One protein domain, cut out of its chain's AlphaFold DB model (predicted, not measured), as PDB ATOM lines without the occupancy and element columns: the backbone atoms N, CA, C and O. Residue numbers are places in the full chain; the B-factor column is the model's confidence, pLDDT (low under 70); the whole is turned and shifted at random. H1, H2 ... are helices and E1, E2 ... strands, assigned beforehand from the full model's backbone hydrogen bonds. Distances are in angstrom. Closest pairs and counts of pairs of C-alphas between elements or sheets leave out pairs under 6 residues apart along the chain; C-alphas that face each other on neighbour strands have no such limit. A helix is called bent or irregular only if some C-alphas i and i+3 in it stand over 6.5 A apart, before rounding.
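AT A GLANCE: This is residues 63 to 107 of the 108 residues of an uncharacterized protein of Planctomycetes bacterium (UniProt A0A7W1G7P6). A long, narrow hairpin of two strands, E1 and E2, makes one limb of an open V, and a bent helix, H1, makes the other. H1 starts at the hairpin's open end, and its later part, with the last residue, sticks out free as residues 92 to 107. The printed part has 45 residues, with two named strands and then one named helix; the sheet, order E1 - E2, is antiparallel and the class is mixed, helices and strands. The whole is loose, with a radius of gyration of the C-alphas of 13.0 A, and flat, spanning 37 by 26 by 14 A.

IN THESE COORDINATES: Find C-alpha 63 at (34.461, 26.632, 3.802); from there E1 runs 25.5 A to residue 71. E2 comes back over residues 74 to 82, 26.5 A long. H1, residues 85 to 106, was assigned as one helix by its hydrogen bonds but is bent, with C-alphas 93 and 96 standing 7.3 A apart. Its arm H1a, residues 85 to 93, is 14.0 A long and irregular, with C-alphas 90 and 93 at 7.1 A. Its arm H1b, residues 96 to 106, runs 15.6 A and ends at C-alpha 106 at (48.647, 29.999, -10.608).

HOW THE PARTS SIT: Look first at the hairpin E1 and E2, antiparallel at 163 degrees, where N 63 and O 82 are within hydrogen-bond range at 2.9 A, as are N 71 and O 74 at 2.9 A. The closest C-alphas of E1 and H1a are those of Phe 63 and Leu 88, 7.4 A apart. H1a and H1b are only just about perpendicular, at 72 degrees. H1b is apart from E1 and E2. Every O i to N i+4 pair is within hydrogen-bond range in H1b, and 4 of 5 in H1a.

THE WHOLE: The two C-alphas farthest apart, those of Asp 72 and Thr 86, are 36.8 A apart. The printed part has no cut, and both links, E1 to E2 and E2 to H1, are tight. The mean pLDDT of the printed part is 90.8, and residue 107 alone is under 70.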
ATOM      1  N   PHE A  63      34.136  26.502   5.222       91.12
ATOM      2  CA  PHE A  63      34.461  26.632   3.802       91.12
ATOM      3  C   PHE A  63      33.231  26.891   2.931       91.12
ATOM      4  O   PHE A  63      32.103  26.500   3.242       91.12
ATOM      5  N   VAL A  64      33.489  27.524   1.786       91.00
ATOM      6  CA  VAL A  64      32.549  27.646   0.671       91.00
ATOM      7  C   VAL A  64      33.198  27.001  -0.542       91.00
ATOM      8  O   VAL A  64      34.299  27.383  -0.937       91.00
ATOM      9  N   LEU A  65      32.518  26.023  -1.133       90.12
ATOM     10  CA  LEU A  65      32.925  25.403  -2.387       90.12
ATOM     11  C   LEU A  65      32.017  25.914  -3.499       90.12
ATOM     12  O   LEU A  65      30.795  25.808  -3.396       90.12
ATOM     13  N   VAL A  66      32.627  26.440  -4.563       90.94
ATOM     14  CA  VAL A  66      31.928  26.872  -5.776       90.94
ATOM     15  C   VAL A  66      32.431  26.038  -6.949       90.94
ATOM     16  O   VAL A  66      33.566  26.190  -7.394       90.94
ATOM     17  N   GLY A  67      31.583  25.137  -7.435       90.75
ATOM     18  CA  GLY A  67      31.780  24.435  -8.695       90.75
ATOM     19  C   GLY A  67      31.166  25.238  -9.834       90.75
ATOM     20  O   GLY A  67      30.025  25.679  -9.726       90.75
ATOM     21  N   ILE A  68      31.910  25.417 -10.921       93.06
ATOM     22  CA  ILE A  68      31.435  26.117 -12.116       93.06
ATOM     23  C   ILE A  68      31.434  25.114 -13.264       93.06
ATOM     24  O   ILE A  68      32.486  24.583 -13.623       93.06
ATOM     25  N   LYS A  69      30.260  24.842 -13.834       92.81
ATOM     26  CA  LYS A  69      30.112  24.011 -15.030       92.81
ATOM     27  C   LYS A  69      29.852  24.923 -16.231       92.81
ATOM     28  O   LYS A  69      28.784  25.529 -16.284       92.81
ATOM     29  N   PRO A  70      30.783  25.026 -17.193       94.25
ATOM     30  CA  PRO A  70      30.539  25.764 -18.426       94.25
ATOM     31  C   PRO A  70      29.355  25.167 -19.195       94.25
ATOM     32  O   PRO A  70      29.198  23.944 -19.247       94.25
ATOM     33  N   THR A  71      28.538  26.022 -19.799       93.88
ATOM     34  CA  THR A  71      27.416  25.640 -20.663       93.88
ATOM     35  C   THR A  71      27.417  26.493 -21.929       93.88
ATOM     36  O   THR A  71      28.015  27.566 -21.967       93.88
ATOM     37  N   ASP A  72      26.694  26.062 -22.964       91.56
ATOM     38  CA  ASP A  72      26.623  26.792 -24.243       91.56
ATOM     39  C   ASP A  72      26.013  28.200 -24.111       91.56
ATOM     40  O   ASP A  72      26.152  29.036 -25.001       91.56
ATOM     41  N   ARG A  73      25.318  28.474 -23.000       89.94
ATOM     42  CA  ARG A  73      24.685  29.768 -22.697       89.94
ATOM     43  C   ARG A  73      25.382  30.542 -21.573       89.94
ATOM     44  O   ARG A  73      24.904  31.615 -21.217       89.94
ATOM     45  N   GLY A  74      26.465  30.018 -20.995       91.12
ATOM     46  CA  GLY A  74      27.151  30.639 -19.863       91.12
ATOM     47  C   GLY A  74      27.775  29.617 -18.914       91.12
ATOM     48  O   GLY A  74      28.635  28.833 -19.309       91.12
ATOM     49  N   ALA A  75      27.377  29.652 -17.641       93.31
ATOM     50  CA  ALA A  75      27.868  28.723 -16.632       93.31
ATOM     51  C   ALA A  75      26.809  28.429 -15.566       93.31
ATOM     52  O   ALA A  75      26.117  29.338 -15.108       93.31
ATOM     53  N   ASP A  76      26.741  27.168 -15.145       93.94
ATOM     54  CA  ASP A  76      25.981  26.747 -13.974       93.94
ATOM     55  C   ASP A  76      26.884  26.767 -12.739       93.94
ATOM     56  O   ASP A  76      28.042  26.333 -12.786       93.94
ATOM     57  N   PHE A  77      26.336  27.237 -11.620       92.69
ATOM     58  CA  PHE A  77      27.044  27.333 -10.348       92.69
ATOM     59  C   PHE A  77      26.487  26.324  -9.349       92.69
ATOM     60  O   PHE A  77      25.281  26.251  -9.116       92.69
ATOM     61  N   PHE A  78      27.387  25.583  -8.716       92.50
ATOM     62  CA  PHE A  78      27.090  24.660  -7.631       92.50
ATOM     63  C   PHE A  78      27.773  25.169  -6.372       92.50
ATOM     64  O   PHE A  78      28.993  25.317  -6.353       92.50
ATOM     65  N   THR A  79      27.002  25.435  -5.322       92.31
ATOM     66  CA  THR A  79      27.534  25.987  -4.074       92.31
ATOM     67  C   THR A  79      27.278  25.049  -2.910       92.31
ATOM     68  O   THR A  79      26.136  24.658  -2.669       92.31
ATOM     69  N   VAL A  80      28.328  24.744  -2.155       91.94
ATOM     70  CA  VAL A  80      28.238  24.043  -0.870       91.94
ATOM     71  C   VAL A  80      28.843  24.938   0.200       91.94
ATOM     72  O   VAL A  80      29.924  25.495   0.005       91.94
ATOM     73  N   VAL A  81      28.137  25.082   1.318       91.81
ATOM     74  CA  VAL A  81      28.552  25.911   2.451       91.81
ATOM     75  C   VAL A  81      28.536  25.058   3.712       91.81
ATOM     76  O   VAL A  81      27.517  24.440   4.018       91.81
ATOM     77  N   THR A  82      29.652  25.054   4.439       93.50
ATOM     78  CA  THR A  82      29.833  24.281   5.674       93.50
ATOM     79  C   THR A  82      30.589  25.118   6.707       93.50
ATOM     80  O   THR A  82      31.485  25.882   6.347       93.50
ATOM     81  N   GLY A  83      30.261  24.940   7.988       90.69
ATOM     82  CA  GLY A  83      30.941  25.583   9.118       90.69
ATOM     83  C   GLY A  83      30.117  26.681   9.787       90.69
ATOM     84  O   GLY A  83      28.892  26.719   9.660       90.69
ATOM     85  N   ASP A  84      30.797  27.556  10.528       94.00
ATOM     86  CA  ASP A  84      30.163  28.634  11.288       94.00
ATOM     87  C   ASP A  84      29.807  29.833  10.393       94.00
ATOM     88  O   ASP A  84      30.626  30.353   9.629       94.00
ATOM     89  N   ALA A  85      28.563  30.303  10.494       93.50
ATOM     90  CA  ALA A  85      28.062  31.393   9.661       93.50
ATOM     91  C   ALA A  85      28.715  32.752   9.977       93.50
ATOM     92  O   ALA A  85      28.755  33.628   9.110       93.50
ATOM     93  N   THR A  86      29.196  32.956  11.202       95.62
ATOM     94  CA  THR A  86      29.875  34.184  11.632       95.62
ATOM     95  C   THR A  86      31.242  34.282  10.973       95.62
ATOM     96  O   THR A  86      31.549  35.309  10.372       95.62
ATOM     97  N   ASP A  87      32.013  33.194  10.992       93.50
ATOM     98  CA  ASP A  87      33.324  33.128  10.336       93.50
ATOM     99  C   ASP A  87      33.211  33.412   8.837       93.50
ATOM    100  O   ASP A  87      33.954  34.225   8.283       93.50
ATOM    101  N   LEU A  88      32.224  32.797   8.181       92.50
ATOM    102  CA  LEU A  88      31.984  32.989   6.752       92.50
ATOM    103  C   LEU A  88      31.572  34.428   6.412       92.50
ATOM    104  O   LEU A  88      32.025  34.976   5.406       92.50
ATOM    105  N   ARG A  89      30.751  35.070   7.254       94.69
ATOM    106  CA  ARG A  89      30.386  36.488   7.082       94.69
ATOM    107  C   ARG A  89      31.582  37.411   7.274       94.69
ATOM    108  O   ARG A  89      31.751  38.336   6.487       94.69
ATOM    109  N   ASN A  90      32.425  37.137   8.266       95.44
ATOM    110  CA  ASN A  90      33.638  37.913   8.513       95.44
ATOM    111  C   ASN A  90      34.651  37.767   7.365       95.44
ATOM    112  O   ASN A  90      35.358  38.718   7.042       95.44
ATOM    113  N   ALA A  91      34.705  36.599   6.718       92.94
ATOM    114  CA  ALA A  91      35.585  36.350   5.579       92.94
ATOM    115  C   ALA A  91      35.091  36.985   4.264       92.94
ATOM    116  O   ALA A  91      35.911  37.306   3.401       92.94
ATOM    117  N   GLN A  92      33.778  37.188   4.107       94.50
ATOM    118  CA  GLN A  92      33.135  37.685   2.884       94.50
ATOM    119  C   GLN A  92      33.820  38.903   2.224       94.50
ATOM    120  O   GLN A  92      34.095  38.814   1.022       94.50
ATOM    121  N   PRO A  93      34.172  39.996   2.936       97.00
ATOM    122  CA  PRO A  93      34.804  41.164   2.312       97.00
ATOM    123  C   PRO A  93      36.211  40.890   1.756       97.00
ATOM    124  O   PRO A  93      36.724  41.670   0.957       97.00
ATOM    125  N   HIS A  94      36.848  39.786   2.149       94.06
ATOM    126  CA  HIS A  94      38.209  39.430   1.745       94.06
ATOM    127  C   HIS A  94      38.259  38.403   0.603       94.06
ATOM    128  O   HIS A  94      39.341  38.132   0.068       94.06
ATOM    129  N   LEU A  95      37.117  37.825   0.212       90.19
ATOM    130  CA  LEU A  95      37.071  36.722  -0.750       90.19
ATOM    131  C   LEU A  95      37.562  37.129  -2.141       90.19
ATOM    132  O   LEU A  95      38.388  36.419  -2.709       90.19
ATOM    133  N   ALA A  96      37.129  38.285  -2.656       91.19
ATOM    134  CA  ALA A  96      37.540  38.764  -3.979       91.19
ATOM    135  C   ALA A  96      39.073  38.863  -4.092       91.19
ATOM    136  O   ALA A  96      39.684  38.200  -4.926       91.19
ATOM    137  N   GLY A  97      39.715  39.560  -3.147       92.81
ATOM    138  CA  GLY A  97      41.174  39.692  -3.134       92.81
ATOM    139  C   GLY A  97      41.918  38.374  -2.883       92.81
ATOM    140  O   GLY A  97      43.081  38.237  -3.259       92.81
ATOM    141  N   THR A  98      41.276  37.388  -2.253       91.00
ATOM    142  CA  THR A  98      41.854  36.049  -2.073       91.00
ATOM    143  C   THR A  98      41.839  35.263  -3.383       91.00
ATOM    144  O   THR A  98      42.835  34.618  -3.713       91.00
ATOM    145  N   ILE A  99      40.754  35.366  -4.156       90.06
ATOM    146  CA  ILE A  99      40.628  34.768  -5.490       90.06
ATOM    147  C   ILE A  99      41.663  35.376  -6.443       90.06
ATOM    148  O   ILE A  99      42.398  34.632  -7.092       90.06
ATOM    149  N   ASP A 100      41.807  36.703  -6.458       92.50
ATOM    150  CA  ASP A 100      42.793  37.390  -7.305       92.50
ATOM    151  C   ASP A 100      44.225  36.931  -6.997       92.50
ATOM    152  O   ASP A 100      45.002  36.600  -7.896       92.50
ATOM    153  N   LYS A 101      44.571  36.824  -5.706       89.75
ATOM    154  CA  LYS A 101      45.872  36.294  -5.264       89.75
ATOM    155  C   LYS A 101      46.075  34.837  -5.674       89.75
ATOM    156  O   LYS A 101      47.200  34.452  -5.988       89.75
ATOM    157  N   ALA A 102      45.024  34.019  -5.646       87.00
ATOM    158  CA  ALA A 102      45.104  32.626  -6.069       87.00
ATOM    159  C   ALA A 102      45.383  32.516  -7.575       87.00
ATOM    160  O   ALA A 102      46.262  31.747  -7.964       87.00
ATOM    161  N   TYR A 103      44.722  33.328  -8.407       87.19
ATOM    162  CA  TYR A 103      45.012  33.403  -9.842       87.19
ATOM    163  C   TYR A 103      46.436  33.881 -10.120       87.19
ATOM    164  O   TYR A 103      47.140  33.253 -10.905       87.19
ATOM    165  N   ALA A 104      46.893  34.924  -9.422       90.00
ATOM    166  CA  ALA A 104      48.258  35.425  -9.564       90.00
ATOM    167  C   ALA A 104      49.315  34.356  -9.228       90.00
ATOM    168  O   ALA A 104      50.341  34.274  -9.890       90.00
ATOM    169  N   ARG A 105      49.053  33.498  -8.233       82.94
ATOM    170  CA  ARG A 105      49.941  32.379  -7.868       82.94
ATOM    171  C   ARG A 105      49.903  31.215  -8.853       82.94
ATOM    172  O   ARG A 105      50.878  30.480  -8.935       82.94
ATOM    173  N   ARG A 106      48.783  31.018  -9.554       74.75
ATOM    174  CA  ARG A 106      48.647  29.999 -10.608       74.75
ATOM    175  C   ARG A 106      49.283  30.438 -11.933       74.75
ATOM    176  O   ARG A 106      49.428  29.608 -12.819       74.75
ATOM    177  N   GLY A 107      49.634  31.720 -12.065       56.44
ATOM    178  CA  GLY A 107      50.314  32.300 -13.219       56.44
ATOM    179  C   GLY A 107      51.830  32.095 -13.203       56.44
ATOM    180  O   GLY A 107      52.559  33.068 -13.038       56.44
TER     181      GLY A 107